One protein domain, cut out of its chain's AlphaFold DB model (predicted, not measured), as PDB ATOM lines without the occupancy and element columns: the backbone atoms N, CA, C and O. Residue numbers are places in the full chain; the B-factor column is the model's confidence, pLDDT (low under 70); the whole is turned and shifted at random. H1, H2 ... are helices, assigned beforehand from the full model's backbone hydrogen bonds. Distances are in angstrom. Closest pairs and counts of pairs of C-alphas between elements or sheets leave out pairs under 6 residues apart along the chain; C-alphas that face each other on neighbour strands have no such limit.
ATOM      1  N   GLU A   7     140.239 172.142 207.844       75.69
ATOM      2  CA  GLU A   7     138.824 172.289 208.198       75.69
ATOM      3  C   GLU A   7     137.909 172.240 206.966       75.69
ATOM      4  O   GLU A   7     136.902 171.530 206.989       75.69
ATOM      5  N   GLU A   8     138.302 172.871 205.853       79.19
ATOM      6  CA  GLU A   8     137.546 172.842 204.594       79.19
ATOM      7  C   GLU A   8     137.485 171.429 203.999       79.19
ATOM      8  O   GLU A   8     136.459 171.004 203.464       79.19
ATOM      9  N   LEU A   9     138.576 170.665 204.113       81.88
ATOM     10  CA  LEU A   9     138.617 169.267 203.673       81.88
ATOM     11  C   LEU A   9     137.640 168.396 204.472       81.88
ATOM     12  O   LEU A   9     136.950 167.549 203.900       81.88
ATOM     13  N   LEU A  10     137.550 168.624 205.782       81.38
ATOM     14  CA  LEU A  10     136.655 167.888 206.670       81.38
ATOM     15  C   LEU A  10     135.181 168.254 206.427       81.38
ATOM     16  O   LEU A  10     134.303 167.392 206.489       81.38
ATOM     17  N   GLU A  11     134.897 169.515 206.109       77.75
ATOM     18  CA  GLU A  11     133.558 169.975 205.740       77.75
ATOM     19  C   GLU A  11     133.102 169.410 204.384       77.75
ATOM     20  O   GLU A  11     131.975 168.918 204.267       77.75
ATOM     21  N   ARG A  12     133.999 169.362 203.390       82.69
ATOM     22  CA  ARG A  12     133.744 168.701 202.098       82.69
ATOM     23  C   ARG A  12     133.448 167.213 202.258       82.69
ATOM     24  O   ARG A  12     132.494 166.724 201.659       82.69
ATOM     25  N   GLN A  13     134.208 166.508 203.099       85.62
ATOM     26  CA  GLN A  13     133.964 165.091 203.389       85.62
ATOM     27  C   GLN A  13     132.580 164.868 204.010       85.62
ATOM     28  O   GLN A  13     131.814 164.037 203.525       85.62
ATOM     29  N   LYS A  14     132.202 165.675 205.011       84.00
ATOM     30  CA  LYS A  14     130.860 165.624 205.618       84.00
ATOM     31  C   LYS A  14     129.751 165.897 204.600       84.00
ATOM     32  O   LYS A  14     128.701 165.255 204.637       84.00
ATOM     33  N   LEU A  15     129.957 166.852 203.693       79.44
ATOM     34  CA  LEU A  15     128.996 167.169 202.638       79.44
ATOM     35  C   LEU A  15     128.848 166.007 201.642       79.44
ATOM     36  O   LEU A  15     127.734 165.672 201.243       79.44
ATOM     37  N   GLU A  16     129.952 165.369 201.257       82.88
ATOM     38  CA  GLU A  16     129.939 164.198 200.378       82.88
ATOM     39  C   GLU A  16     129.235 162.997 201.008       82.88
ATOM     40  O   GLU A  16     128.461 162.315 200.332       82.88
ATOM     41  N   GLU A  17     129.463 162.745 202.295       85.88
ATOM     42  CA  GLU A  17     128.764 161.703 203.043       85.88
ATOM     43  C   GLU A  17     127.256 161.967 203.078       85.88
ATOM     44  O   GLU A  17     126.476 161.085 202.714       85.88
ATOM     45  N   LYS A  18     126.835 163.204 203.378       80.62
ATOM     46  CA  LYS A  18     125.422 163.618 203.314       80.62
ATOM     47  C   LYS A  18     124.829 163.445 201.912       80.62
ATOM     48  O   LYS A  18     123.703 162.968 201.775       80.62
ATOM     49  N   ARG A  19     125.572 163.798 200.853       81.06
ATOM     50  CA  ARG A  19     125.152 163.607 199.449       81.06
ATOM     51  C   ARG A  19     124.965 162.123 199.120       81.06
ATOM     52  O   ARG A  19     123.984 161.769 198.464       81.06
ATOM     53  N   LYS A  20     125.884 161.259 199.563       84.25
ATOM     54  CA  LYS A  20     125.809 159.800 199.379       84.25
ATOM     55  C   LYS A  20     124.621 159.208 200.137       84.25
ATOM     56  O   LYS A  20     123.837 158.467 199.545       84.25
ATOM     57  N   GLU A  21     124.437 159.596 201.398       82.75
ATOM     58  CA  GLU A  21     123.301 159.174 202.220       82.75
ATOM     59  C   GLU A  21     121.973 159.611 201.585       82.75
ATOM     60  O   GLU A  21     121.084 158.787 201.382       82.75
ATOM     61  N   PHE A  22     121.843 160.875 201.174       80.50
ATOM     62  CA  PHE A  22     120.635 161.377 200.519       80.50
ATOM     63  C   PHE A  22     120.313 160.608 199.231       80.50
ATOM     64  O   PHE A  22     119.182 160.154 199.052       80.50
ATOM     65  N   LYS A  23     121.309 160.393 198.358       80.44
ATOM     66  CA  LYS A  23     121.130 159.632 197.111       80.44
ATOM     67  C   LYS A  23     120.708 158.182 197.363       80.44
ATOM     68  O   LYS A  23     119.896 157.673 196.599       80.44
ATOM     69  N   SER A  24     121.180 157.545 198.438       80.69
ATOM     70  CA  SER A  24     120.761 156.181 198.805       80.69
ATOM     71  C   SER A  24     119.299 156.065 199.261       80.69
ATOM     72  O   SER A  24     118.735 154.976 199.225       80.69
ATOM     73  N   ARG A  25     118.666 157.175 199.669       79.12
ATOM     74  CA  ARG A  25     117.274 157.212 200.159       79.12
ATOM     75  C   ARG A  25     116.248 157.499 199.057       79.12
ATOM     76  O   ARG A  25     115.051 157.470 199.335       79.12
ATOM     77  N   LEU A  26     116.691 157.820 197.841       80.75
ATOM     78  CA  LEU A  26     115.814 158.159 196.722       80.75
ATOM     79  C   LEU A  26     115.375 156.911 195.948       80.75
ATOM     80  O   LEU A  26     116.205 156.143 195.471       80.75
ATOM     81  N   ASP A  27     114.068 156.780 195.731       84.00
ATOM     82  CA  ASP A  27     113.505 155.757 194.847       84.00
ATOM     83  C   ASP A  27     113.856 156.028 193.370       84.00
ATOM     84  O   ASP A  27     114.030 157.176 192.947       84.00
ATOM     85  N   GLU A  28     113.837 154.988 192.531       83.12
ATOM     86  CA  GLU A  28     114.141 155.068 191.090       83.12
ATOM     87  C   GLU A  28     113.326 156.140 190.345       83.12
ATOM     88  O   GLU A  28     113.832 156.843 189.465       83.12
ATOM     89  N   LYS A  29     112.053 156.321 190.731       84.19
ATOM     90  CA  LYS A  29     111.186 157.370 190.175       84.19
ATOM     91  C   LYS A  29     111.717 158.768 190.481       84.19
ATOM     92  O   LYS A  29     111.701 159.624 189.601       84.19
ATOM     93  N   ALA A  30     112.203 158.997 191.700       82.56
ATOM     94  CA  ALA A  30     112.772 160.275 192.107       82.56
ATOM     95  C   ALA A  30     114.105 160.536 191.392       82.56
ATOM     96  O   ALA A  30     114.314 161.635 190.883       82.56
ATOM     97  N   VAL A  31     114.954 159.512 191.250       84.62
ATOM     98  CA  VAL A  31     116.208 159.602 190.481       84.62
ATOM     99  C   VAL A  31     115.940 160.009 189.028       84.62
ATOM    100  O   VAL A  31     116.610 160.895 188.497       84.62
ATOM    101  N   ASN A  32     114.925 159.424 188.389       86.00
ATOM    102  CA  ASN A  32     114.547 159.779 187.020       86.00
ATOM    103  C   ASN A  32     113.964 161.194 186.893       86.00
ATOM    104  O   ASN A  32     114.183 161.844 185.872       86.00
ATOM    105  N   ILE A  33     113.250 161.694 187.907       84.31
ATOM    106  CA  ILE A  33     112.774 163.087 187.939       84.31
ATOM    107  C   ILE A  33     113.959 164.053 188.030       84.31
ATOM    108  O   ILE A  33     114.003 165.021 187.278       84.31
ATOM    109  N   LEU A  34     114.939 163.759 188.889       82.56
ATOM    110  CA  LEU A  34     116.133 164.590 189.065       82.56
ATOM    111  C   LEU A  34     117.022 164.622 187.817       82.56
ATOM    112  O   LEU A  34     117.534 165.677 187.471       82.56
ATOM    113  N   LYS A  35     117.138 163.507 187.084       84.81
ATOM    114  CA  LYS A  35     117.833 163.481 185.782       84.81
ATOM    115  C   LYS A  35     117.168 164.369 184.727       84.81
ATOM    116  O   LYS A  35     117.851 164.893 183.859       84.81
ATOM    117  N   LYS A  36     115.838 164.506 184.773       88.06
ATOM    118  CA  LYS A  36     115.066 165.337 183.834       88.06
ATOM    119  C   LYS A  36     115.025 166.815 184.229       88.06
ATOM    120  O   LYS A  36     114.606 167.625 183.411       88.06
ATOM    121  N   ARG A  37     115.378 167.138 185.476       86.25
ATOM    122  CA  ARG A  37     115.280 168.473 186.075       86.25
ATOM    123  C   ARG A  37     116.528 168.772 186.913       86.25
ATOM    124  O   ARG A  37     116.467 168.647 188.143       86.25
ATOM    125  N   PRO A  38     117.664 169.102 186.272       84.25
ATOM    126  CA  PRO A  38     118.916 169.394 186.973       84.25
ATOM    127  C   PRO A  38     118.790 170.588 187.931       84.25
ATOM    128  O   PRO A  38     119.413 170.587 188.988       84.25
ATOM    129  N   GLU A  39     117.887 171.533 187.657       86.38
ATOM    130  CA  GLU A  39     117.581 172.660 188.545       86.38
ATOM    131  C   GLU A  39     117.066 172.211 189.925       86.38
ATOM    132  O   GLU A  39     117.270 172.881 190.938       86.38
ATOM    133  N   LEU A  40     116.414 171.042 189.999       82.50
ATOM    134  CA  LEU A  40     115.999 170.453 191.271       82.50
ATOM    135  C   LEU A  40     117.168 169.785 191.996       82.50
ATOM    136  O   LEU A  40     117.153 169.755 193.223       82.50
ATOM    137  N   GLN A  41     118.161 169.253 191.273       80.94
ATOM    138  CA  GLN A  41     119.374 168.718 191.897       80.94
ATOM    139  C   GLN A  41     120.173 169.831 192.567       80.94
ATOM    140  O   GLN A  41     120.508 169.681 193.738       80.94
ATOM    141  N   GLU A  42     120.402 170.949 191.879       81.25
ATOM    142  CA  GLU A  42     121.127 172.101 192.435       81.25
ATOM    143  C   GLU A  42     120.416 172.666 193.667       81.25
ATOM    144  O   GLU A  42     121.032 172.824 194.717       81.25
ATOM    145  N   LYS A  43     119.090 172.833 193.597       81.44
ATOM    146  CA  LYS A  43     118.283 173.291 194.734       81.44
ATOM    147  C   LYS A  43     118.321 172.334 195.929       81.44
ATOM    148  O   LYS A  43     118.247 172.760 197.078       81.44
ATOM    149  N   ILE A  44     118.395 171.028 195.683       79.31
ATOM    150  CA  ILE A  44     118.543 170.026 196.746       79.31
ATOM    151  C   ILE A  44     119.951 170.075 197.340       79.31
ATOM    152  O   ILE A  44     120.088 169.965 198.554       79.31
ATOM    153  N   GLU A  45     120.984 170.230 196.513       79.19
ATOM    154  CA  GLU A  45     122.366 170.364 196.978       79.19
ATOM    155  C   GLU A  45     122.561 171.634 197.813       79.19
ATOM    156  O   GLU A  45     123.174 171.559 198.875       79.19
ATOM    157  N   GLU A  46     121.966 172.752 197.402       80.88
ATOM    158  CA  GLU A  46     121.908 174.003 198.166       80.88
ATOM    159  C   GLU A  46     121.162 173.810 199.498       80.88
ATOM    160  O   GLU A  46     121.691 174.116 200.567       80.88
ATOM    161  N   MET A  47     119.984 173.172 199.472       74.44
ATOM    162  CA  MET A  47     119.258 172.840 200.701       74.44
ATOM    163  C   MET A  47     120.034 171.889 201.622       74.44
ATOM    164  O   MET A  47     119.864 171.984 202.830       74.44
ATOM    165  N   LEU A  48     120.868 170.979 201.101       70.31
ATOM    166  CA  LEU A  48     121.703 170.066 201.900       70.31
ATOM    167  C   LEU A  48     122.867 170.787 202.596       70.31
ATOM    168  O   LEU A  48     123.269 170.358 203.682       70.31
ATOM    169  N   VAL A  49     123.386 171.863 201.995       68.88
ATOM    170  CA  VAL A  49     124.374 172.761 202.617       68.88
ATOM    171  C   VAL A  49     123.726 173.530 203.774       68.88
ATOM    172  O   VAL A  49     124.310 173.626 204.850       68.88
ATOM    173  N   GLU A  50     122.479 173.980 203.609       63.25
ATOM    174  CA  GLU A  50     121.713 174.675 204.659       63.25
ATOM    175  C   GLU A  50     120.996 173.742 205.661       63.25
ATOM    176  O   GLU A  50     120.402 174.207 206.650       63.25
ATOM    177  N   TYR A  51     121.012 172.425 205.413       53.31
ATOM    178  CA  TYR A  51     120.296 171.436 206.215       53.31
ATOM    179  C   TYR A  51     121.024 171.172 207.532       53.31
ATOM    180  O   TYR A  51     121.919 170.327 207.651       53.31
ATOM    181  N   ASP A  52     120.574 171.893 208.548       59.09
ATOM    182  CA  ASP A  52     120.847 171.603 209.945       59.09
ATOM    183  C   ASP A  52     119.986 170.397 210.390       59.09
ATOM    184  O   ASP A  52     118.752 170.493 210.392       59.09
ATOM    185  N   PRO A  53     120.583 169.247 210.764       52.47
ATOM    186  CA  PRO A  53     119.840 168.063 211.198       52.47
ATOM    187  C   PRO A  53     118.989 168.307 212.458       52.47
ATOM    188  O   PRO A  53     118.068 167.532 212.731       52.47
ATOM    189  N   GLU A  54     119.225 169.395 213.199       51.31
ATOM    190  CA  GLU A  54     118.386 169.800 214.330       51.31
ATOM    191  C   GLU A  54     117.092 170.526 213.913       51.31
ATOM    192  O   GLU A  54     116.108 170.487 214.659       51.31
ATOM    193  N   LYS A  55     117.021 171.104 212.700       49.78
ATOM    194  CA  LYS A  55     115.827 171.803 212.166       49.78
ATOM    195  C   LYS A  55     114.648 170.878 211.839       49.78
ATOM    196  O   LYS A  55     113.553 171.358 211.547       49.78
ATOM    197  N   GLY A  56     114.833 169.558 211.910       47.12
ATOM    198  CA  GLY A  56     113.741 168.580 211.839       47.12
ATOM    199  C   GLY A  56     112.854 168.547 213.094       47.12
ATOM    200  O   GLY A  56     111.765 167.972 213.065       47.12
ATOM    201  N   LYS A  57     113.293 169.174 214.195       52.41
ATOM    202  CA  LYS A  57     112.498 169.385 215.411       52.41
ATOM    203  C   LYS A  57     111.588 170.602 215.183       52.41
ATOM    204  O   LYS A  57     112.014 171.587 214.595       52.41
ATOM    205  N   SER A  58     110.316 170.500 215.581       54.53
ATOM    206  CA  SER A  58     109.214 171.423 215.250       54.53
ATOM    207  C   SER A  58     109.635 172.887 215.016       54.53
ATOM    208  O   SER A  58     110.183 173.514 215.918       54.53
ATOM    209  N   ILE A  59     109.295 173.448 213.846       67.06
ATOM    210  CA  ILE A  59     109.514 174.856 213.433       67.06
ATOM    211  C   ILE A  59     108.581 175.796 214.224       67.06
ATOM    212  O   ILE A  59     107.739 176.506 213.671       67.06
ATOM    213  N   VAL A  60     108.618 175.698 215.544       75.44
ATOM    214  CA  VAL A  60     107.831 176.497 216.470       75.44
ATOM    215  C   VAL A  60     108.825 177.411 217.185       75.44
ATOM    216  O   VAL A  60     109.676 176.905 217.918       75.44
ATOM    217  N   PRO A  61     108.770 178.737 216.962       82.62
ATOM    218  CA  PRO A  61     109.704 179.672 217.581       82.62
ATOM    219  C   PRO A  61     109.695 179.552 219.107       82.62
ATOM    220  O   PRO A  61     108.637 179.551 219.741       82.62
ATOM    221  N   LYS A  62     110.872 179.455 219.730       81.31
ATOM    222  CA  LYS A  62     110.986 179.371 221.191       81.31
ATOM    223  C   LYS A  62     110.470 180.675 221.810       81.31
ATOM    224  O   LYS A  62     111.016 181.733 221.542       81.31
ATOM    225  N   GLY A  63     109.424 180.598 222.638       84.38
ATOM    226  CA  GLY A  63     108.827 181.775 223.288       84.38
ATOM    227  C   GLY A  63     107.543 182.316 222.651       84.38
ATOM    228  O   GLY A  63     106.924 183.186 223.259       84.38
ATOM    229  N   TRP A  64     107.061 181.726 221.547       88.38
ATOM    230  CA  TRP A  64     105.858 182.163 220.809       88.38
ATOM    231  C   TRP A  64     104.596 182.380 221.671       88.38
ATOM    232  O   TRP A  64     103.706 183.143 221.303       88.38
ATOM    233  N   ARG A  65     104.495 181.713 222.831       89.75
ATOM    234  CA  ARG A  65     103.385 181.877 223.789       89.75
ATOM    235  C   ARG A  65     103.357 183.255 224.459       89.75
ATOM    236  O   ARG A  65     102.284 183.705 224.849       89.75
ATOM    237  N   LYS A  66     104.521 183.885 224.648       89.69
ATOM    238  CA  LYS A  66     104.667 185.194 225.310       89.69
ATOM    239  C   LYS A  66     104.493 186.355 224.335       89.69
ATOM    240  O   LYS A  66     104.164 187.464 224.750       89.69
ATOM    241  N   ASP A  67     104.678 186.086 223.052       88.19
ATOM    242  CA  ASP A  67     104.602 187.080 222.000       88.19
ATOM    243  C   ASP A  67     103.143 187.516 221.789       88.19
ATOM    244  O   ASP A  67     102.289 186.793 221.265       88.19
ATOM    245  N   LYS A  68     102.823 188.734 222.232       86.12
ATOM    246  CA  LYS A  68     101.470 189.300 222.116       86.12
ATOM    247  C   LYS A  68     101.109 189.694 220.683       86.12
ATOM    248  O   LYS A  68      99.926 189.719 220.369       86.12
ATOM    249  N   ASN A  69     102.108 189.892 219.824       91.25
ATOM    250  CA  ASN A  69     101.945 190.361 218.447       91.25
ATOM    251  C   ASN A  69     101.536 189.263 217.446       91.25
ATOM    252  O   ASN A  69     101.273 189.579 216.290       91.25
ATOM    253  N   LEU A  70     101.483 187.983 217.844       90.31
ATOM    254  CA  LEU A  70     101.034 186.926 216.932       90.31
ATOM    255  C   LEU A  70      99.522 186.959 216.742       90.31
ATOM    256  O   LEU A  70      98.755 187.062 217.702       90.31
ATOM    257  N   ALA A  71      99.096 186.725 215.507       92.25
ATOM    258  CA  ALA A  71      97.699 186.446 215.223       92.25
ATOM    259  C   ALA A  71      97.266 185.106 215.852       92.25
ATOM    260  O   ALA A  71      98.051 184.155 215.948       92.25
ATOM    261  N   ASP A  72      95.995 184.999 216.238       89.31
ATOM    262  CA  ASP A  72      95.464 183.822 216.942       89.31
ATOM    263  C   ASP A  72      95.612 182.519 216.147       89.31
ATOM    264  O   ASP A  72      95.935 181.469 216.707       89.31
ATOM    265  N   TRP A  73      95.479 182.583 214.820       89.00
ATOM    266  CA  TRP A  73      95.676 181.425 213.948       89.00
ATOM    267  C   TRP A  73      97.129 180.913 213.969       89.00
ATOM    268  O   TRP A  73      97.360 179.703 213.908       89.00
ATOM    269  N   GLN A  74      98.121 181.805 214.102       88.88
ATOM    270  CA  GLN A  74      99.535 181.424 214.214       88.88
ATOM    271  C   GLN A  74      99.805 180.769 215.563       88.88
ATOM    272  O   GLN A  74     100.436 179.713 215.609       88.88
ATOM    273  N   ARG A  75      99.259 181.339 216.647       89.88
ATOM    274  CA  ARG A  75      99.313 180.737 217.988       89.88
ATOM    275  C   ARG A  75      98.728 179.327 217.986       89.88
ATOM    276  O   ARG A  75      99.345 178.398 218.503       89.88
ATOM    277  N   GLN A  76      97.562 179.143 217.371       87.19
ATOM    278  CA  GLN A  76      96.919 177.835 217.278       87.19
ATOM    279  C   GLN A  76      97.760 176.842 216.465       87.19
ATOM    280  O   GLN A  76      97.944 175.701 216.891       87.19
ATOM    281  N   ASN A  77      98.318 177.269 215.333       86.62
ATOM    282  CA  ASN A  77      99.186 176.425 214.515       86.62
ATOM    283  C   ASN A  77     100.461 176.006 215.253       86.62
ATOM    284  O   ASN A  77     100.853 174.841 215.175       86.62
ATOM    285  N   PHE A  78     101.092 176.917 215.992       90.25
ATOM    286  CA  PHE A  78     102.250 176.601 216.825       90.25
ATOM    287  C   PHE A  78     101.892 175.643 217.960       90.25
ATOM    288  O   PHE A  78     102.567 174.628 218.122       90.25
ATOM    289  N   ALA A  79     100.766 175.867 218.644       88.38
ATOM    290  CA  ALA A  79     100.258 174.946 219.657       88.38
ATOM    291  C   ALA A  79     100.016 173.534 219.100       88.38
ATOM    292  O   ALA A  79     100.317 172.545 219.766       88.38
ATOM    293  N   LEU A  80      99.452 173.427 217.893       85.62
ATOM    294  CA  LEU A  80      99.192 172.144 217.244       85.62
ATOM    295  C   LEU A  80     100.487 171.447 216.827       85.62
ATOM    296  O   LEU A  80     100.617 170.249 217.057       85.62
ATOM    297  N   LYS A  81     101.447 172.178 216.253       84.69
ATOM    298  CA  LYS A  81     102.757 171.629 215.872       84.69
ATOM    299  C   LYS A  81     103.530 171.102 217.079       84.69
ATOM    300  O   LYS A  81     104.100 170.023 216.985       84.69
ATOM    301  N   GLU A  82     103.500 171.835 218.191       86.62
ATOM    302  CA  GLU A  82     104.134 171.440 219.452       86.62
ATOM    303  C   GLU A  82     103.438 170.219 220.066       86.62
ATOM    304  O   GLU A  82     104.090 169.251 220.411       86.62
ATOM    305  N   LYS A  83     102.100 170.180 220.114       85.12
ATOM    306  CA  LYS A  83     101.369 169.001 220.623       85.12
ATOM    307  C   LYS A  83     101.559 167.739 219.785       85.12
ATOM    308  O   LYS A  83     101.311 166.639 220.275       85.12
ATOM    309  N   LEU A  84     101.859 167.903 218.501       83.00
ATOM    310  CA  LEU A  84     102.009 166.797 217.569       83.00
ATOM    311  C   LEU A  84     103.464 166.351 217.412       83.00
ATOM    312  O   LEU A  84     103.663 165.290 216.836       83.00
ATOM    313  N   ASP A  85     104.453 167.104 217.905       79.19
ATOM    314  CA  ASP A  85     105.883 166.753 217.868       79.19
ATOM    315  C   ASP A  85     106.351 166.223 216.499       79.19
ATOM    316  O   ASP A  85     107.006 165.189 216.374       79.19
TER     317      ASP A  85
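AT A GLANCE: This is residues 7 to 85 of the 245 residues of the protein "Required for respiratory growth protein 9, mitochondrial" of Geotrichum candidum (UniProt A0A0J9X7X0). Two separate parts make an extended model: at one end H1, H2 and H3 follow one another round a loose triangle, and at the other end H5 stands alone, with little H4 and a long link strung between. The first residues of H1, 7 to 14, stick out from the triangle. The printed part has 79 residues with five named helices, H1 to H5 in order, and no named strand; the class is all helix. It is extended, with a radius of gyration of the C-alphas of 18.0 A and spans of 46 by 36 by 21 A.

HOW THE PARTS SIT: Begin with H1, residues 7 to 24, and H3, residues 38 to 49: they touch through residues 15 to 19 of H1 and 45 to 49 of H3 alone, the closest C-alphas being those of Leu 15 and Val 49, 7.3 A apart. Their tilt is steep, 53 degrees, opposite ways. H2, residues 28 to 36, is close to H3 but not clearly touching; their closest C-alphas, of Leu 34 and Gln 41, are 6.0 A apart. H1 and H2 are only just apart, closest 8.3 A. H4, residues 53 to 56, and H5, residues 72 to 84, are apart from each other and from H1, H2 and H3. In H1, H2, H3 and H5 every O i to N i+4 pair is within hydrogen-bond range; H4 is too short for one, and its one O i to N i+3 pair is not within range.

IN THESE COORDINATES: Find C-alpha 7 at (138.824, 172.289, 208.198); from there H1 runs 26.0 A to C-alpha 24. H2 covers 12.6 A and H3 16.9 A, ending at C-alpha 49, (124.374, 172.761, 202.617). H4 covers 6.2 A. H5 runs 18.3 A to C-alpha 84 at (102.009, 166.797, 217.569).

THE WHOLE: Look at Glu 28 and Lys 68 for the C-alphas farthest apart, 47.9 A. The printed part has no cut. The link from H4 to H5, residues 57 to 71, is long; the other links are tight. Mean pLDDT of the printed part is 79.9, and residues 49 to 59 are under 70.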